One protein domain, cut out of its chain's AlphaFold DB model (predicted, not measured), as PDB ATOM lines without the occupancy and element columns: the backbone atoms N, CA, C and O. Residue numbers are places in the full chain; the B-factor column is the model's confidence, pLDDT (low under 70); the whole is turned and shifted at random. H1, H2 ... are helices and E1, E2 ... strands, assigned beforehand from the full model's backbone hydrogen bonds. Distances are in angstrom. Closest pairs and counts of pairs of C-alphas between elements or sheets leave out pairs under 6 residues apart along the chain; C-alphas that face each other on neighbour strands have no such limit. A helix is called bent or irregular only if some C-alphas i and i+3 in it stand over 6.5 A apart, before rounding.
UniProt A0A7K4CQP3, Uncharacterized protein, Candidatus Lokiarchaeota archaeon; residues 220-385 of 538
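This is residues 220 to 385 of the 538 residues of an uncharacterized protein of Candidatus Lokiarchaeota archaeon (UniProt A0A7K4CQP3). A strongly twisted, branched sheet is wrapped round on itself at one end, where the long bent hairpin E5-E6 and the small strands E2, E3 and E4 make an incomplete roll, and is layered at the other end, where E7 and the end of E6 lie between the long helix H1 on one face and H3 on the other. H2 packs on the bent hairpin far from H3, and short H4 sits beside part of H1. The printed part has 166 residues, with four named helices and seven named strands, which follow one another along the chain as H1, H2, E1, E2, E3, E4, H3, E5, E6, E7 and H4; of the neighbour pairs, E4 and E6 are parallel, while E1 and E5, E2 and E3, E3 and E4, E5 and E6, and E6 and E7 are antiparallel, and the class is mixed, helices and strands. The whole is compact, with a radius of gyration of the C-alphas of 16.4 A, and its spans of 53 by 35 by 27 A make it only just elongated.

Begin at E6, residues 347 to 361, which has three neighbours and bends by 101 degrees at residue 358. On one side of it find E4, residues 296 to 301, beside residues 351 to 354, and E7, residues 366 to 369, beside residues 358 to 361; on the other side lies E5, residues 328 to 344, which bends by 140 degrees at residue 341. E5, E6 and E7 form a meander, each strand the antiparallel neighbour of the one before; look for N 334 and O 355 at 2.8 A, and for N 361 and O 366 at 2.8 A. E4 and E6 are parallel, with N 299 and O 352 at 2.8 A. A second meander is E2, residues 279 to 282, E3, residues 285 to 292, and E4: N 280 and O 287 are 2.8 A apart, N 288 and O 300 also 2.8 A. The closest C-alphas of E2 and E5 are those of Asp 282 and Phe 342, at 7.1 A. E1, residues 268 to 270, is an edge strand antiparallel to E5, with N 269 and O 333 at 2.9 A. H1, residues 220 to 244, is on the sheet at a height of 7.5 A, over E6 and E7; its closest C-alpha pair with E7 is Ala 234 and Phe 367, 4.7 A. On the opposite face is H3, residues 305 to 320, over E6 at a height of 8.3 A, with the C-alphas of Glu 306 and Leu 356 closest, at 6.4 A. H2, residues 258 to 263, is on the sheet at 8.8 A, only just over E5 and E6 with 3 C-alphas falling on each; the C-alphas of Ile 258 and Pro 339 are its closest to E5, 6.5 A. H4, residues 380 to 383, only just touches H1, through residues 226 to 230 alone, with 3 pairs of C-alphas within 8 A, the closest Arg 226 and Leu 383 at 6.7 A; H3 and H4 are near each other. H1 and H3 have every O i to N i+4 pair within hydrogen-bond range, H2 has 0 of 2 and also 0 of 3 O i to N i+3 pairs, and H4 is too short for an O i to N i+4 pair.

Find C-alpha 220 at (49.507, 28.089, 27.696); from there H1 runs 35.7 A to C-alpha 244 at (18.449, 43.553, 19.224). H2 is irregular, C-alphas 259 and 262 being 7.8 A apart. E3 measures 20.9 A, E4 17.1 A, H3 22.9 A, E5 19.0 A and E6 28.2 A from first to last C-alpha. H4 ends at C-alpha 383, (38.548, 37.442, 31.298).

The two C-alphas farthest apart, those of Gln 221 and Leu 259, are 54.5 A apart. The printed part has no cut. Look at residues 245 to 257 for the one long link, H1 to H2; in it residues 249 to 250 pair parallel with residues 268 to 269 of E1. Mean pLDDT of the printed part is 91.7, and residue 385 alone is under 70.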
ATOM      1  N   ARG A 220      50.013  28.357  29.050       91.56
ATOM      2  CA  ARG A 220      49.507  28.089  27.696       91.56
ATOM      3  C   ARG A 220      48.123  27.452  27.746       91.56
ATOM      4  O   ARG A 220      47.242  27.908  27.027       91.56
ATOM      5  N   GLN A 221      47.908  26.496  28.652       90.94
ATOM      6  CA  GLN A 221      46.590  25.895  28.893       90.94
ATOM      7  C   GLN A 221      45.591  26.934  29.422       90.94
ATOM      8  O   GLN A 221      44.439  26.979  28.994       90.94
ATOM      9  N   ILE A 222      46.042  27.826  30.313       89.00
ATOM     10  CA  ILE A 222      45.242  28.970  30.772       89.00
ATOM     11  C   ILE A 222      44.858  29.860  29.581       89.00
ATOM     12  O   ILE A 222      43.701  30.259  29.470       89.00
ATOM     13  N   GLY A 223      45.800  30.151  28.680       89.50
ATOM     14  CA  GLY A 223      45.548  30.919  27.460       89.50
ATOM     15  C   GLY A 223      44.512  30.269  26.537       89.50
ATOM     16  O   GLY A 223      43.582  30.943  26.100       89.50
ATOM     17  N   GLU A 224      44.619  28.960  26.297       90.88
ATOM     18  CA  GLU A 224      43.640  28.190  25.511       90.88
ATOM     19  C   GLU A 224      42.245  28.244  26.142       90.88
ATOM     20  O   GLU A 224      41.263  28.544  25.465       90.88
ATOM     21  N   LYS A 225      42.152  28.050  27.462       90.81
ATOM     22  CA  LYS A 225      40.881  28.142  28.186       90.81
ATOM     23  C   LYS A 225      40.255  29.533  28.083       90.81
ATOM     24  O   LYS A 225      39.044  29.635  27.900       90.81
ATOM     25  N   ARG A 226      41.057  30.599  28.176       90.19
ATOM     26  CA  ARG A 226      40.566  31.976  27.996       90.19
ATOM     27  C   ARG A 226      40.053  32.222  26.588       90.19
ATOM     28  O   ARG A 226      39.037  32.887  26.436       90.19
ATOM     29  N   LEU A 227      40.731  31.687  25.574       92.62
ATOM     30  CA  LEU A 227      40.279  31.798  24.192       92.62
ATOM     31  C   LEU A 227      38.915  31.121  23.996       92.62
ATOM     32  O   LEU A 227      38.027  31.702  23.379       92.62
ATOM     33  N   GLU A 228      38.712  29.933  24.565       93.81
ATOM     34  CA  GLU A 228      37.414  29.248  24.502       93.81
ATOM     35  C   GLU A 228      36.311  30.003  25.260       93.81
ATOM     36  O   GLU A 228      35.186  30.119  24.775       93.81
ATOM     37  N   GLN A 229      36.633  30.592  26.414       93.81
ATOM     38  CA  GLN A 229      35.707  31.465  27.143       93.81
ATOM     39  C   GLN A 229      35.356  32.729  26.344       93.81
ATOM     40  O   GLN A 229      34.187  33.112  26.304       93.81
ATOM     41  N   ALA A 230      36.334  33.344  25.672       94.75
ATOM     42  CA  ALA A 230      36.120  34.501  24.807       94.75
ATOM     43  C   ALA A 230      35.203  34.163  23.625       94.75
ATOM     44  O   ALA A 230      34.246  34.889  23.377       94.75
ATOM     45  N   LYS A 231      35.411  33.018  22.962       96.31
ATOM     46  CA  LYS A 231      34.511  32.519  21.905       96.31
ATOM     47  C   LYS A 231      33.084  32.320  22.398       96.31
ATOM     48  O   LYS A 231      32.141  32.736  21.730       96.31
ATOM     49  N   ALA A 232      32.910  31.700  23.565       96.31
ATOM     50  CA  ALA A 232      31.584  31.498  24.140       96.31
ATOM     51  C   ALA A 232      30.887  32.841  24.425       96.31
ATOM     52  O   ALA A 232      29.739  33.029  24.025       96.31
ATOM     53  N   ALA A 233      31.599  33.790  25.042       96.75
ATOM     54  CA  ALA A 233      31.077  35.125  25.326       96.75
ATOM     55  C   ALA A 233      30.748  35.902  24.040       96.75
ATOM     56  O   ALA A 233      29.666  36.482  23.931       96.75
ATOM     57  N   ALA A 234      31.644  35.873  23.050       97.50
ATOM     58  CA  ALA A 234      31.460  36.530  21.763       97.50
ATOM     59  C   ALA A 234      30.252  35.973  21.007       97.50
ATOM     60  O   ALA A 234      29.448  36.747  20.489       97.50
ATOM     61  N   LYS A 235      30.069  34.647  21.004       97.50
ATOM     62  CA  LYS A 235      28.907  33.997  20.391       97.50
ATOM     63  C   LYS A 235      27.596  34.458  21.028       97.50
ATOM     64  O   LYS A 235      26.697  34.884  20.310       97.50
ATOM     65  N   THR A 236      27.492  34.405  22.357       97.50
ATOM     66  CA  THR A 236      26.280  34.837  23.071       97.50
ATOM     67  C   THR A 236      25.978  36.314  22.825       97.50
ATOM     68  O   THR A 236      24.830  36.674  22.569       97.50
ATOM     69  N   ALA A 237      26.998  37.174  22.859       97.31
ATOM     70  CA  ALA A 237      26.826  38.604  22.631       97.31
ATOM     71  C   ALA A 237      26.450  38.927  21.173       97.31
ATOM     72  O   ALA A 237      25.593  39.776  20.936       97.31
ATOM     73  N   TRP A 238      27.011  38.202  20.200       97.19
ATOM     74  CA  TRP A 238      26.636  38.326  18.791       97.19
ATOM     75  C   TRP A 238      25.182  37.920  18.543       97.19
ATOM     76  O   TRP A 238      24.446  38.644  17.877       97.19
ATOM     77  N   GLU A 239      24.738  36.792  19.100       97.12
ATOM     78  CA  GLU A 239      23.341  36.350  19.009       97.12
ATOM     79  C   GLU A 239      22.385  37.379  19.636       97.12
ATOM     80  O   GLU A 239      21.359  37.709  19.038       97.12
ATOM     81  N   ALA A 240      22.754  37.962  20.783       96.56
ATOM     82  CA  ALA A 240      21.987  39.036  21.415       96.56
ATOM     83  C   ALA A 240      21.933  40.310  20.554       96.56
ATOM     84  O   ALA A 240      20.870  40.921  20.433       96.56
ATOM     85  N   ALA A 241      23.041  40.695  19.914       95.81
ATOM     86  CA  ALA A 241      23.081  41.839  19.007       95.81
ATOM     87  C   ALA A 241      22.199  41.618  17.769       95.81
ATOM     88  O   ALA A 241      21.432  42.503  17.397       95.81
ATOM     89  N   ARG A 242      22.228  40.423  17.167       95.44
ATOM     90  CA  ARG A 242      21.324  40.078  16.054       95.44
ATOM     91  C   ARG A 242      19.860  40.169  16.469       95.44
ATOM     92  O   ARG A 242      19.051  40.696  15.716       95.44
ATOM     93  N   GLN A 243      19.528  39.711  17.676       96.06
ATOM     94  CA  GLN A 243      18.168  39.814  18.201       96.06
ATOM     95  C   GLN A 243      17.753  41.270  18.469       96.06
ATOM     96  O   GLN A 243      16.615  41.631  18.185       96.06
ATOM     97  N   LYS A 244      18.668  42.113  18.974       95.38
ATOM     98  CA  LYS A 244      18.449  43.553  19.224       95.38
ATOM     99  C   LYS A 244      18.058  44.310  17.951       95.38
ATOM    100  O   LYS A 244      17.232  45.212  18.031       95.38
ATOM    101  N   TYR A 245      18.626  43.942  16.800       94.94
ATOM    102  CA  TYR A 245      18.377  44.611  15.516       94.94
ATOM    103  C   TYR A 245      17.418  43.860  14.584       94.94
ATOM    104  O   TYR A 245      17.223  44.305  13.457       94.94
ATOM    105  N   ALA A 246      16.807  42.754  15.022       93.62
ATOM    106  CA  ALA A 246      16.040  41.858  14.151       93.62
ATOM    107  C   ALA A 246      14.919  42.569  13.365       93.62
ATOM    108  O   ALA A 246      14.771  42.326  12.170       93.62
ATOM    109  N   ASP A 247      14.189  43.489  14.004       92.88
ATOM    110  CA  ASP A 247      13.082  44.235  13.378       92.88
ATOM    111  C   ASP A 247      13.562  45.323  12.393       92.88
ATOM    112  O   ASP A 247      12.830  45.750  11.493       92.88
ATOM    113  N   GLU A 248      14.804  45.788  12.551       94.12
ATOM    114  CA  GLU A 248      15.443  46.781  11.680       94.12
ATOM    115  C   GLU A 248      16.259  46.133  10.553       94.12
ATOM    116  O   GLU A 248      16.681  46.830   9.625       94.12
ATOM    117  N   MET A 249      16.491  44.820  10.637       94.12
ATOM    118  CA  MET A 249      17.403  44.098   9.765       94.12
ATOM    119  C   MET A 249      16.820  43.931   8.357       94.12
ATOM    120  O   MET A 249      15.629  43.677   8.172       94.12
ATOM    121  N   THR A 250      17.673  44.047   7.348       93.44
ATOM    122  CA  THR A 250      17.359  43.733   5.955       93.44
ATOM    123  C   THR A 250      18.484  42.901   5.347       93.44
ATOM    124  O   THR A 250      19.603  42.880   5.872       93.44
ATOM    125  N   ASP A 251      18.182  42.181   4.268       91.31
ATOM    126  CA  ASP A 251      19.193  41.395   3.571       91.31
ATOM    127  C   ASP A 251      20.241  42.336   2.959       91.31
ATOM    128  O   ASP A 251      19.886  43.354   2.362       91.31
ATOM    129  N   PRO A 252      21.545  42.024   3.084       88.88
ATOM    130  CA  PRO A 252      22.584  42.892   2.551       88.88
ATOM    131  C   PRO A 252      22.583  42.891   1.020       88.88
ATOM    132  O   PRO A 252      22.913  43.908   0.424       88.88
ATOM    133  N   PHE A 253      22.217  41.778   0.372       91.50
ATOM    134  CA  PHE A 253      22.323  41.618  -1.078       91.50
ATOM    135  C   PHE A 253      21.048  41.030  -1.705       91.50
ATOM    136  O   PHE A 253      20.453  40.132  -1.106       91.50
ATOM    137  N   PRO A 254      20.673  41.462  -2.927       89.56
ATOM    138  CA  PRO A 254      21.309  42.533  -3.705       89.56
ATOM    139  C   PRO A 254      21.098  43.910  -3.052       89.56
ATOM    140  O   PRO A 254      20.025  44.208  -2.536       89.56
ATOM    141  N   ALA A 255      22.139  44.741  -3.053       86.62
ATOM    142  CA  ALA A 255      22.087  46.105  -2.556       86.62
ATOM    143  C   ALA A 255      21.197  46.947  -3.486       86.62
ATOM    144  O   ALA A 255      21.364  46.865  -4.709       86.62
ATOM    145  N   PRO A 256      20.277  47.763  -2.948       82.25
ATOM    146  CA  PRO A 256      19.440  48.626  -3.773       82.25
ATOM    147  C   PRO A 256      20.250  49.630  -4.590       82.25
ATOM    148  O   PRO A 256      21.331  50.063  -4.178       82.25
ATOM    149  N   ASP A 257      19.689  50.042  -5.730       82.44
ATOM    150  CA  ASP A 257      20.239  51.158  -6.490       82.44
ATOM    151  C   ASP A 257      20.277  52.407  -5.596       82.44
ATOM    152  O   ASP A 257      19.371  52.672  -4.800       82.44
ATOM    153  N   ILE A 258      21.334  53.203  -5.726       82.69
ATOM    154  CA  ILE A 258      21.510  54.446  -4.970       82.69
ATOM    155  C   ILE A 258      20.348  55.414  -5.196       82.69
ATOM    156  O   ILE A 258      20.032  56.209  -4.308       82.69
ATOM    157  N   LEU A 259      19.705  55.363  -6.359       84.69
ATOM    158  CA  LEU A 259      18.527  56.167  -6.667       84.69
ATOM    159  C   LEU A 259      17.269  55.691  -5.919       84.69
ATOM    160  O   LEU A 259      16.360  56.488  -5.722       84.69
ATOM    161  N   GLU A 260      17.235  54.445  -5.442       85.44
ATOM    162  CA  GLU A 260      16.105  53.825  -4.728       85.44
ATOM    163  C   GLU A 260      16.350  53.683  -3.212       85.44
ATOM    164  O   GLU A 260      15.538  53.114  -2.469       85.44
ATOM    165  N   ARG A 261      17.469  54.235  -2.726       85.25
ATOM    166  CA  ARG A 261      17.956  54.066  -1.350       85.25
ATOM    167  C   ARG A 261      17.005  54.573  -0.261       85.25
ATOM    168  O   ARG A 261      17.126  54.144   0.880       85.25
ATOM    169  N   GLU A 262      16.055  55.454  -0.581       86.44
ATOM    170  CA  GLU A 262      15.126  56.045   0.398       86.44
ATOM    171  C   GLU A 262      14.371  54.998   1.231       86.44
ATOM    172  O   GLU A 262      14.094  55.216   2.409       86.44
ATOM    173  N   SER A 263      14.096  53.831   0.645       86.12
ATOM    174  CA  SER A 263      13.385  52.727   1.302       86.12
ATOM    175  C   SER A 263      14.219  51.943   2.329       86.12
ATOM    176  O   SER A 263      13.651  51.224   3.155       86.12
ATOM    177  N   ILE A 264      15.549  52.077   2.294       88.75
ATOM    178  CA  ILE A 264      16.485  51.286   3.107       88.75
ATOM    179  C   ILE A 264      17.379  52.118   4.030       88.75
ATOM    180  O   ILE A 264      18.070  51.552   4.877       88.75
ATOM    181  N   ILE A 265      17.366  53.449   3.922       92.19
ATOM    182  CA  ILE A 265      18.072  54.320   4.871       92.19
ATOM    183  C   ILE A 265      17.608  54.003   6.300       92.19
ATOM    184  O   ILE A 265      16.419  53.851   6.577       92.19
ATOM    185  N   GLY A 266      18.561  53.893   7.225       92.94
ATOM    186  CA  GLY A 266      18.297  53.576   8.626       92.94
ATOM    187  C   GLY A 266      18.060  52.093   8.916       92.94
ATOM    188  O   GLY A 266      18.105  51.716  10.087       92.94
ATOM    189  N   LYS A 267      17.879  51.241   7.895       95.50
ATOM    190  CA  LYS A 267      17.871  49.783   8.070       95.50
ATOM    191  C   LYS A 267      19.252  49.274   8.464       95.50
ATOM    192  O   LYS A 267      20.277  49.908   8.198       95.50
ATOM    193  N   VAL A 268      19.258  48.124   9.125       96.94
ATOM    194  CA  VAL A 268      20.465  47.454   9.603       96.94
ATOM    195  C   VAL A 268      20.786  46.277   8.692       96.94
ATOM    196  O   VAL A 268      19.896  45.547   8.271       96.94
ATOM    197  N   VAL A 269      22.063  46.081   8.388       95.31
ATOM    198  CA  VAL A 269      22.553  44.977   7.561       95.31
ATOM    199  C   VAL A 269      23.649  44.215   8.292       95.31
ATOM    200  O   VAL A 269      24.521  44.807   8.933       95.31
ATOM    201  N   GLU A 270      23.602  42.890   8.187       96.00
ATOM    202  CA  GLU A 270      24.663  41.984   8.629       96.00
ATOM    203  C   GLU A 270      25.468  41.539   7.410       96.00
ATOM    204  O   GLU A 270      24.942  40.912   6.492       96.00
ATOM    205  N   PHE A 271      26.761  41.846   7.401       94.94
ATOM    206  CA  PHE A 271      27.620  41.536   6.269       94.94
ATOM    207  C   PHE A 271      28.226  40.127   6.341       94.94
ATOM    208  O   PHE A 271      28.496  39.606   7.435       94.94
ATOM    209  N   PRO A 272      28.507  39.504   5.176       93.00
ATOM    210  CA  PRO A 272      29.361  38.327   5.117       93.00
ATOM    211  C   PRO A 272      30.753  38.633   5.680       93.00
ATOM    212  O   PRO A 272      31.156  39.784   5.854       93.00
ATOM    213  N   ARG A 273      31.506  37.569   5.963       93.81
ATOM    214  CA  ARG A 273      32.867  37.704   6.475       93.81
ATOM    215  C   ARG A 273      33.772  38.340   5.420       93.81
ATOM    216  O   ARG A 273      33.842  37.854   4.293       93.81
ATOM    217  N   ILE A 274      34.497  39.374   5.822       93.81
ATOM    218  CA  ILE A 274      35.483  40.069   5.001       93.81
ATOM    219  C   ILE A 274      36.889  39.955   5.587       93.81
ATOM    220  O   ILE A 274      37.084  39.559   6.739       93.81
ATOM    221  N   THR A 275      37.879  40.312   4.777       92.50
ATOM    222  CA  THR A 275      39.304  40.279   5.127       92.50
ATOM    223  C   THR A 275      39.979  41.597   4.755       92.50
ATOM    224  O   THR A 275      39.343  42.493   4.208       92.50
ATOM    225  N   TYR A 276      41.287  41.703   4.982       87.06
ATOM    226  CA  TYR A 276      42.077  42.852   4.531       87.06
ATOM    227  C   TYR A 276      41.987  43.108   3.012       87.06
ATOM    228  O   TYR A 276      42.105  44.243   2.565       87.06
ATOM    229  N   ASN A 277      41.702  42.078   2.205       90.38
ATOM    230  CA  ASN A 277      41.499  42.240   0.758       90.38
ATOM    231  C   ASN A 277      40.253  43.073   0.415       90.38
ATOM    232  O   ASN A 277      40.109  43.534  -0.711       90.38
ATOM    233  N   ASN A 278      39.356  43.258   1.382       93.50
ATOM    234  CA  ASN A 278      38.159  44.075   1.264       93.50
ATOM    235  C   ASN A 278      38.381  45.505   1.774       93.50
ATOM    236  O   ASN A 278      37.411  46.197   2.067       93.50
ATOM    237  N   MET A 279      39.633  45.943   1.937       92.88
ATOM    238  CA  MET A 279      39.966  47.287   2.400       92.88
ATOM    239  C   MET A 279      40.577  48.115   1.272       92.88
ATOM    240  O   MET A 279      41.435  47.643   0.526       92.88
ATOM    241  N   ILE A 280      40.154  49.371   1.170       92.19
ATOM    242  CA  ILE A 280      40.671  50.352   0.217       92.19
ATOM    243  C   ILE A 280      41.097  51.619   0.950       92.19
ATOM    244  O   ILE A 280      40.536  51.980   1.986       92.19
ATOM    245  N   ASN A 281      42.092  52.305   0.393       90.31
ATOM    246  CA  ASN A 281      42.419  53.668   0.786       90.31
ATOM    247  C   ASN A 281      41.899  54.613  -0.295       90.31
ATOM    248  O   ASN A 281      42.240  54.446  -1.467       90.31
ATOM    249  N   ASP A 282      41.095  55.588   0.104       84.12
ATOM    250  CA  ASP A 282      40.590  56.623  -0.786       84.12
ATOM    251  C   ASP A 282      40.738  57.984  -0.105       84.12
ATOM    252  O   ASP A 282      40.314  58.177   1.034       84.12
ATOM    253  N   MET A 283      41.425  58.914  -0.776       82.69
ATOM    254  CA  MET A 283      41.729  60.256  -0.258       82.69
ATOM    255  C   MET A 283      42.353  60.282   1.155       82.69
ATOM    256  O   MET A 283      42.107  61.200   1.937       82.69
ATOM    257  N   GLY A 284      43.179  59.287   1.497       83.75
ATOM    258  CA  GLY A 284      43.841  59.199   2.804       83.75
ATOM    259  C   GLY A 284      42.958  58.646   3.927       83.75
ATOM    260  O   GLY A 284      43.412  58.586   5.067       83.75
ATOM    261  N   ARG A 285      41.732  58.222   3.610       88.56
ATOM    262  CA  ARG A 285      40.785  57.549   4.508       88.56
ATOM    263  C   ARG A 285      40.762  56.053   4.204       88.56
ATOM    264  O   ARG A 285      41.042  55.649   3.072       88.56
ATOM    265  N   VAL A 286      40.448  55.225   5.199       91.62
ATOM    266  CA  VAL A 286      40.432  53.762   5.044       91.62
ATOM    267  C   VAL A 286      38.997  53.264   5.106       91.62
ATOM    268  O   VAL A 286      38.293  53.507   6.081       91.62
ATOM    269  N   TYR A 287      38.585  52.518   4.084       92.75
ATOM    270  CA  TYR A 287      37.252  51.936   4.008       92.75
ATOM    271  C   TYR A 287      37.333  50.421   3.879       92.75
ATOM    272  O   TYR A 287      38.173  49.903   3.146       92.75
ATOM    273  N   ALA A 288      36.416  49.714   4.529       94.12
ATOM    274  CA  ALA A 288      36.046  48.365   4.132       94.12
ATOM    275  C   ALA A 288      34.916  48.433   3.101       94.12
ATOM    276  O   ALA A 288      34.008  49.254   3.230       94.12
ATOM    277  N   PHE A 289      34.938  47.557   2.103       94.00
ATOM    278  CA  PHE A 289      33.849  47.407   1.145       94.00
ATOM    279  C   PHE A 289      33.293  45.984   1.163       94.00
ATOM    280  O   PHE A 289      34.018  45.011   1.383       94.00
ATOM    281  N   VAL A 290      31.996  45.851   0.905       93.12
ATOM    282  CA  VAL A 290      31.312  44.557   0.807       93.12
ATOM    283  C   VAL A 290      30.402  44.574  -0.413       93.12
ATOM    284  O   VAL A 290      29.691  45.553  -0.624       93.12
ATOM    285  N   GLY A 291      30.412  43.495  -1.197       91.50
ATOM    286  CA  GLY A 291      29.546  43.336  -2.366       91.50
ATOM    287  C   GLY A 291      30.303  43.130  -3.673       91.50
ATOM    288  O   GLY A 291      31.481  42.764  -3.673       91.50
ATOM    289  N   SER A 292      29.602  43.309  -4.789       90.44
ATOM    290  CA  SER A 292      30.102  43.024  -6.135       90.44
ATOM    291  C   SER A 292      29.434  43.930  -7.175       90.44
ATOM    292  O   SER A 292      28.492  44.656  -6.875       90.44
ATOM    293  N   GLN A 293      29.884  43.886  -8.433       86.00
ATOM    294  CA  GLN A 293      29.203  44.627  -9.507       86.00
ATOM    295  C   GLN A 293      27.765  44.152  -9.755       86.00
ATOM    296  O   GLN A 293      26.952  44.947 -10.212       86.00
ATOM    297  N   ASN A 294      27.458  42.885  -9.464       86.81
ATOM    298  CA  ASN A 294      26.122  42.324  -9.680       86.81
ATOM    299  C   ASN A 294      25.208  42.531  -8.469       86.81
ATOM    300  O   ASN A 294      24.000  42.651  -8.636       86.81
ATOM    301  N   ASP A 295      25.792  42.578  -7.271       89.00
ATOM    302  CA  ASP A 295      25.052  42.667  -6.012       89.00
ATOM    303  C   ASP A 295      25.056  44.085  -5.429       89.00
ATOM    304  O   ASP A 295      24.466  44.305  -4.383       89.00
ATOM    305  N   GLY A 296      25.736  45.044  -6.060       90.31
ATOM    306  CA  GLY A 296      25.974  46.382  -5.516       90.31
ATOM    307  C   GLY A 296      26.989  46.398  -4.363       90.31
ATOM    308  O   GLY A 296      27.526  45.363  -3.965       90.31
ATOM    309  N   TYR A 297      27.298  47.596  -3.856       93.75
ATOM    310  CA  TYR A 297      28.369  47.816  -2.878       93.75
ATOM    311  C   TYR A 297      27.895  48.558  -1.628       93.75
ATOM    312  O   TYR A 297      27.148  49.536  -1.712       93.75
ATOM    313  N   TYR A 298      28.446  48.154  -0.485       94.88
ATOM    314  CA  TYR A 298      28.443  48.925   0.755       94.88
ATOM    315  C   TYR A 298      29.860  49.307   1.151       94.88
ATOM    316  O   TYR A 298      30.797  48.532   0.949       94.88
ATOM    317  N   PHE A 299      29.997  50.475   1.769       94.50
ATOM    318  CA  PHE A 299      31.260  51.021   2.245       94.50
ATOM    319  C   PHE A 299      31.164  51.386   3.725       94.50
ATOM    320  O   PHE A 299      30.254  52.099   4.144       94.50
ATOM    321  N   LEU A 300      32.125  50.916   4.513       93.44
ATOM    322  CA  LEU A 300      32.266  51.218   5.933       93.44
ATOM    323  C   LEU A 300      33.557  52.004   6.129       93.44
ATOM    324  O   LEU A 300      34.624  51.516   5.761       93.44
ATOM    325  N   MET A 301      33.477  53.200   6.703       91.12
ATOM    326  CA  MET A 301      34.664  53.984   7.044       91.12
ATOM    327  C   MET A 301      35.275  53.422   8.334       91.12
ATOM    328  O   MET A 301      34.595  53.306   9.350       91.12
ATOM    329  N   LEU A 302      36.542  53.010   8.286       90.25
ATOM    330  CA  LEU A 302      37.220  52.369   9.421       90.25
ATOM    331  C   LEU A 302      37.939  53.372  10.331       90.25
ATOM    332  O   LEU A 302      38.339  53.010  11.434       90.25
ATOM    333  N   ASP A 303      38.103  54.613   9.882       89.12
ATOM    334  CA  ASP A 303      38.690  55.709  10.654       89.12
ATOM    335  C   ASP A 303      37.649  56.678  11.240       89.12
ATOM    336  O   ASP A 303      38.009  57.723  11.785       89.12
ATOM    337  N   ASP A 304      36.368  56.305  11.178       90.50
ATOM    338  CA  ASP A 304      35.309  56.912  11.985       90.50
ATOM    339  C   ASP A 304      35.477  56.556  13.478       90.50
ATOM    340  O   ASP A 304      36.142  55.564  13.806       90.50
ATOM    341  N   PRO A 305      34.871  57.327  14.407       91.69
ATOM    342  CA  PRO A 305      35.002  57.099  15.848       91.69
ATOM    343  C   PRO A 305      34.728  55.654  16.281       91.69
ATOM    344  O   PRO A 305      35.472  55.111  17.095       91.69
ATOM    345  N   GLU A 306      33.714  55.001  15.710       93.19
ATOM    346  CA  GLU A 306      33.365  53.606  15.996       93.19
ATOM    347  C   GLU A 306      34.440  52.623  15.502       93.19
ATOM    348  O   GLU A 306      34.768  51.656  16.192       93.19
ATOM    349  N   GLY A 307      35.027  52.880  14.330       91.75
ATOM    350  CA  GLY A 307      36.127  52.082  13.788       91.75
ATOM    351  C   GLY A 307      37.399  52.214  14.628       91.75
ATOM    352  O   GLY A 307      38.013  51.208  14.985       91.75
ATOM    353  N   LEU A 308      37.744  53.437  15.041       91.12
ATOM    354  CA  LEU A 308      38.866  53.695  15.949       91.12
ATOM    355  C   LEU A 308      38.649  53.034  17.318       91.12
ATOM    356  O   LEU A 308      39.547  52.362  17.826       91.12
ATOM    357  N   ALA A 309      37.441  53.139  17.879       93.19
ATOM    358  CA  ALA A 309      37.102  52.508  19.150       93.19
ATOM    359  C   ALA A 309      37.175  50.972  19.074       93.19
ATOM    360  O   ALA A 309      37.654  50.325  20.008       93.19
ATOM    361  N   TYR A 310      36.774  50.373  17.947       94.38
ATOM    362  CA  TYR A 310      36.979  48.945  17.700       94.38
ATOM    363  C   TYR A 310      38.464  48.570  17.677       94.38
ATOM    364  O   TYR A 310      38.847  47.572  18.292       94.38
ATOM    365  N   MET A 311      39.310  49.354  17.000       90.38
ATOM    366  CA  MET A 311      40.748  49.083  16.931       90.38
ATOM    367  C   MET A 311      41.379  49.087  18.328       90.38
ATOM    368  O   MET A 311      42.115  48.155  18.658       90.38
ATOM    369  N   ASP A 312      41.016  50.044  19.186       89.56
ATOM    370  CA  ASP A 312      41.470  50.091  20.582       89.56
ATOM    371  C   ASP A 312      41.075  48.825  21.360       89.56
ATOM    372  O   ASP A 312      41.892  48.245  22.084       89.56
ATOM    373  N   VAL A 313      39.831  48.358  21.205       93.50
ATOM    374  CA  VAL A 313      39.346  47.116  21.830       93.50
ATOM    375  C   VAL A 313      40.099  45.899  21.285       93.50
ATOM    376  O   VAL A 313      40.536  45.042  22.056       93.50
ATOM    377  N   MET A 314      40.304  45.831  19.969       92.25
ATOM    378  CA  MET A 314      41.028  44.745  19.311       92.25
ATOM    379  C   MET A 314      42.482  44.667  19.792       92.25
ATOM    380  O   MET A 314      42.979  43.566  20.031       92.25
ATOM    381  N   TYR A 315      43.178  45.794  19.967       87.31
ATOM    382  CA  TYR A 315      44.549  45.795  20.488       87.31
ATOM    383  C   TYR A 315      44.616  45.301  21.936       87.31
ATOM    384  O   TYR A 315      45.479  44.473  22.254       87.31
ATOM    385  N   ARG A 316      43.669  45.703  22.798       88.94
ATOM    386  CA  ARG A 316      43.554  45.145  24.159       88.94
ATOM    387  C   ARG A 316      43.306  43.637  24.123       88.94
ATOM    388  O   ARG A 316      44.015  42.889  24.800       88.94
ATOM    389  N   TYR A 317      42.378  43.180  23.282       91.44
ATOM    390  CA  TYR A 317      42.074  41.760  23.102       91.44
ATOM    391  C   TYR A 317      43.294  40.958  22.618       91.44
ATOM    392  O   TYR A 317      43.607  39.908  23.185       91.44
ATOM    393  N   LYS A 318      44.033  41.466  21.619       89.06
ATOM    394  CA  LYS A 318      45.271  40.846  21.113       89.06
ATOM    395  C   LYS A 318      46.306  40.683  22.230       89.06
ATOM    396  O   LYS A 318      46.916  39.625  22.356       89.06
ATOM    397  N   GLY A 319      46.477  41.703  23.070       84.81
ATOM    398  CA  GLY A 319      47.403  41.657  24.199       84.81
ATOM    399  C   GLY A 319      47.003  40.652  25.288       84.81
ATOM    400  O   GLY A 319      47.849  39.918  25.805       84.81
ATOM    401  N   GLN A 320      45.718  40.601  25.632       86.69
ATOM    402  CA  GLN A 320      45.226  39.822  26.771       86.69
ATOM    403  C   GLN A 320      44.928  38.360  26.411       86.69
ATOM    404  O   GLN A 320      45.337  37.450  27.140       86.69
ATOM    405  N   ILE A 321      44.259  38.127  25.280       89.88
ATOM    406  CA  ILE A 321      43.667  36.832  24.922       89.88
ATOM    407  C   ILE A 321      44.431  36.161  23.785       89.88
ATOM    408  O   ILE A 321      45.104  35.157  24.021       89.88
ATOM    409  N   ASN A 322      44.359  36.711  22.568       91.00
ATOM    410  CA  ASN A 322      44.915  36.073  21.375       91.00
ATOM    411  C   ASN A 322      45.835  37.013  20.576       91.00
ATOM    412  O   ASN A 322      45.379  37.721  19.678       91.00
ATOM    413  N   PRO A 323      47.157  36.952  20.796       87.25
ATOM    414  CA  PRO A 323      48.125  37.761  20.050       87.25
ATOM    415  C   PRO A 323      48.236  37.381  18.568       87.25
ATOM    416  O   PRO A 323      48.828  38.114  17.777       87.25
ATOM    417  N   ARG A 324      47.710  36.211  18.184       86.94
ATOM    418  CA  ARG A 324      47.686  35.690  16.809       86.94
ATOM    419  C   ARG A 324      46.292  35.774  16.189       86.94
ATOM    420  O   ARG A 324      45.988  35.020  15.268       86.94
ATOM    421  N   PHE A 325      45.466  36.672  16.716       88.25
ATOM    422  CA  PHE A 325      44.134  36.976  16.225       88.25
ATOM    423  C   PHE A 325      44.118  37.153  14.694       88.25
ATOM    424  O   PHE A 325      44.843  38.014  14.180       88.25
ATOM    425  N   PRO A 326      43.330  36.352  13.954       90.19
ATOM    426  CA  PRO A 326      43.227  36.491  12.510       90.19
ATOM    427  C   PRO A 326      42.371  37.706  12.136       90.19
ATOM    428  O   PRO A 326      41.300  37.922  12.692       90.19
ATOM    429  N   GLU A 327      42.815  38.482  11.151       89.19
ATOM    430  CA  GLU A 327      42.119  39.696  10.699       89.19
ATOM    431  C   GLU A 327      41.006  39.372   9.696       89.19
ATOM    432  O   GLU A 327      41.101  39.614   8.491       89.19
ATOM    433  N   GLN A 328      39.952  38.760  10.228       94.19
ATOM    434  CA  GLN A 328      38.697  38.490   9.540       94.19
ATOM    435  C   GLN A 328      37.561  39.123  10.330       94.19
ATOM    436  O   GLN A 328      37.554  39.041  11.558       94.19
ATOM    437  N   TYR A 329      36.607  39.728   9.631       95.12
ATOM    438  CA  TYR A 329      35.606  40.587  10.256       95.12
ATOM    439  C   TYR A 329      34.215  40.305   9.701       95.12
ATOM    440  O   TYR A 329      34.047  40.054   8.510       95.12
ATOM    441  N   ARG A 330      33.211  40.363  10.566       95.94
ATOM    442  CA  ARG A 330      31.787  40.397  10.245       95.94
ATOM    443  C   ARG A 330      31.205  41.620  10.924       95.94
ATOM    444  O   ARG A 330      31.422  41.831  12.116       95.94
ATOM    445  N   TYR A 331      30.474  42.415  10.162       95.69
ATOM    446  CA  TYR A 331      29.970  43.698  10.626       95.69
ATOM    447  C   TYR A 331      28.449  43.701  10.647       95.69
ATOM    448  O   TYR A 331      27.813  43.157   9.744       95.69
ATOM    449  N   ILE A 332      27.890  44.350  11.663       96.62
ATOM    450  CA  ILE A 332      26.517  44.850  11.650       96.62
ATOM    451  C   ILE A 332      26.615  46.361  11.513       96.62
ATOM    452  O   ILE A 332      27.361  47.006  12.257       96.62
ATOM    453  N   GLY A 333      25.873  46.930  10.574       95.88
ATOM    454  CA  GLY A 333      25.892  48.366  10.352       95.88
ATOM    455  C   GLY A 333      24.554  48.922   9.890       95.88
ATOM    456  O   GLY A 333      23.715  48.197   9.364       95.88
ATOM    457  N   ARG A 334      24.359  50.221  10.108       96.38
ATOM    458  CA  ARG A 334      23.171  50.976   9.713       96.38
ATOM    459  C   ARG A 334      23.432  51.758   8.433       96.38
ATOM    460  O   ARG A 334      24.413  52.491   8.352       96.38
ATOM    461  N   ILE A 335      22.549  51.616   7.453       95.06
ATOM    462  CA  ILE A 335      22.672  52.284   6.154       95.06
ATOM    463  C   ILE A 335      22.442  53.792   6.325       95.06
ATOM    464  O   ILE A 335      21.423  54.207   6.884       95.06
ATOM    465  N   ASN A 336      23.382  54.602   5.840       92.81
ATOM    466  CA  ASN A 336      23.318  56.064   5.876       92.81
ATOM    467  C   ASN A 336      22.749  56.641   4.569       92.81
ATOM    468  O   ASN A 336      22.831  56.020   3.510       92.81
ATOM    469  N   ASP A 337      22.258  57.881   4.627       90.12
ATOM    470  CA  ASP A 337      21.882  58.669   3.442       90.12
ATOM    471  C   ASP A 337      23.074  59.461   2.876       90.12
ATOM    472  O   ASP A 337      23.041  60.682   2.756       90.12
ATOM    473  N   ASP A 338      24.175  58.767   2.594       87.69
ATOM    474  CA  ASP A 338      25.367  59.365   1.977       87.69
ATOM    475  C   ASP A 338      25.980  58.378   0.973       87.69
ATOM    476  O   ASP A 338      26.924  57.655   1.307       87.69
ATOM    477  N   PRO A 339      25.409  58.239  -0.239       87.69
ATOM    478  CA  PRO A 339      25.981  57.378  -1.262       87.69
ATOM    479  C   PRO A 339      27.296  57.960  -1.782       87.69
ATOM    480  O   PRO A 339      27.425  59.166  -1.998       87.69
ATOM    481  N   ARG A 340      28.274  57.093  -2.043       89.38
ATOM    482  CA  ARG A 340      29.608  57.511  -2.489       89.38
ATOM    483  C   ARG A 340      30.105  56.691  -3.664       89.38
ATOM    484  O   ARG A 340      29.695  55.552  -3.876       89.38
ATOM    485  N   MET A 341      31.015  57.297  -4.419       91.44
ATOM    486  CA  MET A 341      31.771  56.633  -5.471       91.44
ATOM    487  C   MET A 341      33.193  56.385  -4.979       91.44
ATOM    488  O   MET A 341      33.865  57.321  -4.554       91.44
ATOM    489  N   PHE A 342      33.651  55.145  -5.087       91.00
ATOM    490  CA  PHE A 342      35.002  54.726  -4.728       91.00
ATOM    491  C   PHE A 342      35.656  53.970  -5.877       91.00
ATOM    492  O   PHE A 342      34.983  53.470  -6.779       91.00
ATOM    493  N   THR A 343      36.982  53.852  -5.835       89.69
ATOM    494  CA  THR A 343      37.714  52.980  -6.758       89.69
ATOM    495  C   THR A 343      37.952  51.619  -6.105       89.69
ATOM    496  O   THR A 343      38.796  51.494  -5.222       89.69
ATOM    497  N   VAL A 344      37.249  50.589  -6.573       87.69
ATOM    498  CA  VAL A 344      37.448  49.186  -6.168       87.69
ATOM    499  C   VAL A 344      38.009  48.425  -7.364       87.69
ATOM    500  O   VAL A 344      37.521  48.577  -8.482       87.69
ATOM    501  N   ASP A 345      39.086  47.661  -7.169       86.56
ATOM    502  CA  ASP A 345      39.753  46.903  -8.240       86.56
ATOM    503  C   ASP A 345      40.038  47.729  -9.507       86.56
ATOM    504  O   ASP A 345      39.862  47.281 -10.643       86.56
ATOM    505  N   ARG A 346      40.503  48.973  -9.304       87.25
ATOM    506  CA  ARG A 346      40.811  49.962 -10.359       87.25
ATOM    507  C   ARG A 346      39.603  50.409 -11.189       87.25
ATOM    508  O   ARG A 346      39.788  50.961 -12.273       87.25
ATOM    509  N   LYS A 347      38.380  50.193 -10.705       89.75
ATOM    510  CA  LYS A 347      37.148  50.640 -11.356       89.75
ATOM    511  C   LYS A 347      36.344  51.549 -10.429       89.75
ATOM    512  O   LYS A 347      36.232  51.240  -9.243       89.75
ATOM    513  N   PRO A 348      35.765  52.643 -10.951       91.00
ATOM    514  CA  PRO A 348      34.819  53.432 -10.184       91.00
ATOM    515  C   PRO A 348      33.555  52.603  -9.959       91.00
ATOM    516  O   PRO A 348      32.983  52.047 -10.899       91.00
ATOM    517  N   VAL A 349      33.136  52.514  -8.706       92.31
ATOM    518  CA  VAL A 349      31.901  51.863  -8.282       92.31
ATOM    519  C   VAL A 349      31.181  52.780  -7.312       92.31
ATOM    520  O   VAL A 349      31.804  53.480  -6.514       92.31
ATOM    521  N   THR A 350      29.862  52.799  -7.393       91.94
ATOM    522  CA  THR A 350      29.018  53.566  -6.487       91.94
ATOM    523  C   THR A 350      28.384  52.617  -5.481       91.94
ATOM    524  O   THR A 350      27.984  51.511  -5.844       91.94
ATOM    525  N   GLY A 351      28.273  53.035  -4.224       93.12
ATOM    526  CA  GLY A 351      27.584  52.250  -3.206       93.12
ATOM    527  C   GLY A 351      27.127  53.077  -2.019       93.12
ATOM    528  O   GLY A 351      27.322  54.294  -1.957       93.12
ATOM    529  N   LEU A 352      26.495  52.391  -1.076       93.69
ATOM    530  CA  LEU A 352      25.910  52.992   0.114       93.69
ATOM    531  C   LEU A 352      26.920  52.996   1.255       93.69
ATOM    532  O   LEU A 352      27.641  52.020   1.462       93.69
ATOM    533  N   THR A 353      26.973  54.087   2.011       93.56
ATOM    534  CA  THR A 353      27.791  54.127   3.223       93.56
ATOM    535  C   THR A 353      27.025  53.555   4.405       93.56
ATOM    536  O   THR A 353      25.797  53.640   4.490       93.56
ATOM    537  N   VAL A 354      27.761  52.946   5.328       94.38
ATOM    538  CA  VAL A 354      27.187  52.271   6.487       94.38
ATOM    539  C   VAL A 354      27.908  52.704   7.748       94.38
ATOM    540  O   VAL A 354      29.133  52.621   7.840       94.38
ATOM    541  N   LYS A 355      27.126  53.126   8.741       94.62
ATOM    542  CA  LYS A 355      27.597  53.379  10.096       94.62
ATOM    543  C   LYS A 355      27.760  52.054  10.834       94.62
ATOM    544  O   LYS A 355      26.811  51.278  10.940       94.62
ATOM    545  N   LEU A 356      28.947  51.802  11.370       95.44
ATOM    546  CA  LEU A 356      29.245  50.571  12.091       95.44
ATOM    547  C   LEU A 356      28.505  50.529  13.442       95.44
ATOM    548  O   LEU A 356      28.516  51.507  14.186       95.44
ATOM    549  N   LEU A 357      27.849  49.407  13.749       96.44
ATOM    550  CA  LEU A 357      27.127  49.193  15.012       96.44
ATOM    551  C   LEU A 357      27.778  48.114  15.876       96.44
ATOM    552  O   LEU A 357      27.841  48.254  17.092       96.44
ATOM    553  N   ALA A 358      28.251  47.032  15.259       97.19
ATOM    554  CA  ALA A 358      28.919  45.954  15.974       97.19
ATOM    555  C   ALA A 358      29.885  45.191  15.067       97.19
ATOM    556  O   ALA A 358      29.727  45.149  13.843       97.19
ATOM    557  N   VAL A 359      30.865  44.543  15.693       97.06
ATOM    558  CA  VAL A 359      31.887  43.743  15.014       97.06
ATOM    559  C   VAL A 359      32.003  42.386  15.686       97.06
ATOM    560  O   VAL A 359      32.167  42.307  16.901       97.06
ATOM    561  N   LEU A 360      31.978  41.324  14.885       97.50
ATOM    562  CA  LEU A 360      32.453  39.998  15.262       97.50
ATOM    563  C   LEU A 360      33.688  39.679  14.427       97.50
ATOM    564  O   LEU A 360      33.657  39.786  13.201       97.50
ATOM    565  N   ALA A 361      34.782  39.292  15.066       96.19
ATOM    566  CA  ALA A 361      36.049  39.156  14.378       96.19
ATOM    567  C   ALA A 361      36.902  37.988  14.884       96.19
ATOM    568  O   ALA A 361      36.617  37.345  15.903       96.19
ATOM    569  N   GLY A 362      37.938  37.681  14.108       94.00
ATOM    570  CA  GLY A 362      38.755  36.490  14.282       94.00
ATOM    571  C   GLY A 362      38.013  35.225  13.857       94.00
ATOM    572  O   GLY A 362      37.242  35.221  12.895       94.00
ATOM    573  N   ASN A 363      38.221  34.139  14.599       93.88
ATOM    574  CA  ASN A 363      37.440  32.909  14.455       93.88
ATOM    575  C   ASN A 363      36.182  32.954  15.339       93.88
ATOM    576  O   ASN A 363      35.944  32.035  16.119       93.88
ATOM    577  N   ASP A 364      35.420  34.047  15.229       94.56
ATOM    578  CA  ASP A 364      34.243  34.352  16.056       94.56
ATOM    579  C   ASP A 364      34.569  34.417  17.563       94.56
ATOM    580  O   ASP A 364      33.833  33.927  18.417       94.56
ATOM    581  N   GLU A 365      35.716  35.016  17.883       95.25
ATOM    582  CA  GLU A 365      36.304  35.037  19.232       95.25
ATOM    583  C   GLU A 365      36.350  36.436  19.862       95.25
ATOM    584  O   GLU A 365      36.529  36.559  21.071       95.25
ATOM    585  N   LEU A 366      36.147  37.484  19.060       97.31
ATOM    586  CA  LEU A 366      36.073  38.874  19.500       97.31
ATOM    587  C   LEU A 366      34.749  39.477  19.036       97.31
ATOM    588  O   LEU A 366      34.562  39.674  17.840       97.31
ATOM    589  N   PHE A 367      33.859  39.803  19.971       98.06
ATOM    590  CA  PHE A 367      32.668  40.606  19.698       98.06
ATOM    591  C   PHE A 367      32.760  41.954  20.408       98.06
ATOM    592  O   PHE A 367      33.133  41.994  21.583       98.06
ATOM    593  N   VAL A 368      32.373  43.025  19.716       97.88
ATOM    594  CA  VAL A 368      32.312  44.391  20.246       97.88
ATOM    595  C   VAL A 368      31.005  45.052  19.800       97.88
ATOM    596  O   VAL A 368      30.745  45.144  18.599       97.88
ATOM    597  N   ASP A 369      30.206  45.527  20.760       96.69
ATOM    598  CA  ASP A 369      29.090  46.451  20.507       96.69
ATOM    599  C   ASP A 369      29.648  47.881  20.531       96.69
ATOM    600  O   ASP A 369      30.222  48.312  21.531       96.69
ATOM    601  N   LEU A 370      29.524  48.593  19.412       96.44
ATOM    602  CA  LEU A 370      30.068  49.941  19.217       96.44
ATOM    603  C   LEU A 370      29.022  51.035  19.450       96.44
ATOM    604  O   LEU A 370      29.289  52.206  19.196       96.44
ATOM    605  N   THR A 371      27.833  50.671  19.937       92.69
ATOM    606  CA  THR A 371      26.809  51.642  20.349       92.69
ATOM    607  C   THR A 371      27.039  52.207  21.752       92.69
ATOM    608  O   THR A 371      26.393  53.182  22.132       92.69
ATOM    609  N   GLU A 372      27.978  51.628  22.499       89.88
ATOM    610  CA  GLU A 372      28.411  52.086  23.818       89.88
ATOM    611  C   GLU A 372      29.461  53.207  23.714       89.88
ATOM    612  O   GLU A 372      30.335  53.169  22.851       89.88
ATOM    613  N   ASP A 373      29.444  54.166  24.647       85.81
ATOM    614  CA  ASP A 373      30.415  55.282  24.696       85.81
ATOM    615  C   ASP A 373      31.863  54.799  24.911       85.81
ATOM    616  O   ASP A 373      32.828  55.376  24.412       85.81
ATOM    617  N   LYS A 374      32.025  53.700  25.657       90.81
ATOM    618  CA  LYS A 374      33.316  53.046  25.910       90.81
ATOM    619  C   LYS A 374      33.190  51.560  25.611       90.81
ATOM    620  O   LYS A 374      32.939  50.782  26.538       90.81
ATOM    621  N   PRO A 375      33.333  51.163  24.339       94.00
ATOM    622  CA  PRO A 375      33.139  49.781  23.960       94.00
ATOM    623  C   PRO A 375      34.180  48.883  24.630       94.00
ATOM    624  O   PRO A 375      35.360  49.221  24.784       94.00
ATOM    625  N   VAL A 376      33.698  47.717  25.036       95.44
ATOM    626  CA  VAL A 376      34.465  46.609  25.604       95.44
ATOM    627  C   VAL A 376      34.180  45.365  24.780       95.44
ATOM    628  O   VAL A 376      33.120  45.266  24.155       95.44
ATOM    629  N   TYR A 377      35.102  44.409  24.768       96.00
ATOM    630  CA  TYR A 377      34.795  43.128  24.140       96.00
ATOM    631  C   TYR A 377      33.945  42.243  25.059       96.00
ATOM    632  O   TYR A 377      33.978  42.359  26.288       96.00
ATOM    633  N   ALA A 378      33.174  41.333  24.464       95.94
ATOM    634  CA  ALA A 378      32.345  40.393  25.214       95.94
ATOM    635  C   ALA A 378      33.176  39.583  26.226       95.94
ATOM    636  O   ALA A 378      34.119  38.884  25.858       95.94
ATOM    637  N   GLY A 379      32.805  39.662  27.506       91.81
ATOM    638  CA  GLY A 379      33.501  38.968  28.593       91.81
ATOM    639  C   GLY A 379      34.800  39.634  29.069       91.81
ATOM    640  O   GLY A 379      35.545  39.008  29.819       91.81
ATOM    641  N   GLU A 380      35.109  40.875  28.654       92.31
ATOM    642  CA  GLU A 380      36.358  41.573  29.024       92.31
ATOM    643  C   GLU A 380      36.575  41.627  30.542       92.31
ATOM    644  O   GLU A 380      37.676  41.353  31.013       92.31
ATOM    645  N   LYS A 381      35.529  41.891  31.335       87.88
ATOM    646  CA  LYS A 381      35.643  41.990  32.801       87.88
ATOM    647  C   LYS A 381      35.977  40.655  33.460       87.88
ATOM    648  O   LYS A 381      36.799  40.625  34.370       87.88
ATOM    649  N   GLU A 382      35.339  39.573  33.034       86.44
ATOM    650  CA  GLU A 382      35.548  38.227  33.568       86.44
ATOM    651  C   GLU A 382      36.911  37.679  33.136       86.44
ATOM    652  O   GLU A 382      37.639  37.101  33.941       86.44
ATOM    653  N   LEU A 383      37.288  37.911  31.876       83.31
ATOM    654  CA  LEU A 383      38.548  37.442  31.298       83.31
ATOM    655  C   LEU A 383      39.771  38.226  31.794       83.31
ATOM    656  O   LEU A 383      40.880  37.688  31.788       83.31
ATOM    657  N   ALA A 384      39.578  39.466  32.253       75.94
ATOM    658  CA  ALA A 384      40.623  40.283  32.866       75.94
ATOM    659  C   ALA A 384      40.965  39.866  34.312       75.94
ATOM    660  O   ALA A 384      41.982  40.310  34.851       75.94
ATOM    661  N   GLN A 385      40.154  39.023  34.964       67.00
ATOM    662  CA  GLN A 385      40.387  38.602  36.349       67.00
ATOM    663  C   GLN A 385      41.408  37.470  36.432       67.00
ATOM    664  O   GLN A 385      41.059  36.291  36.483       67.00
TER     665      GLN A 385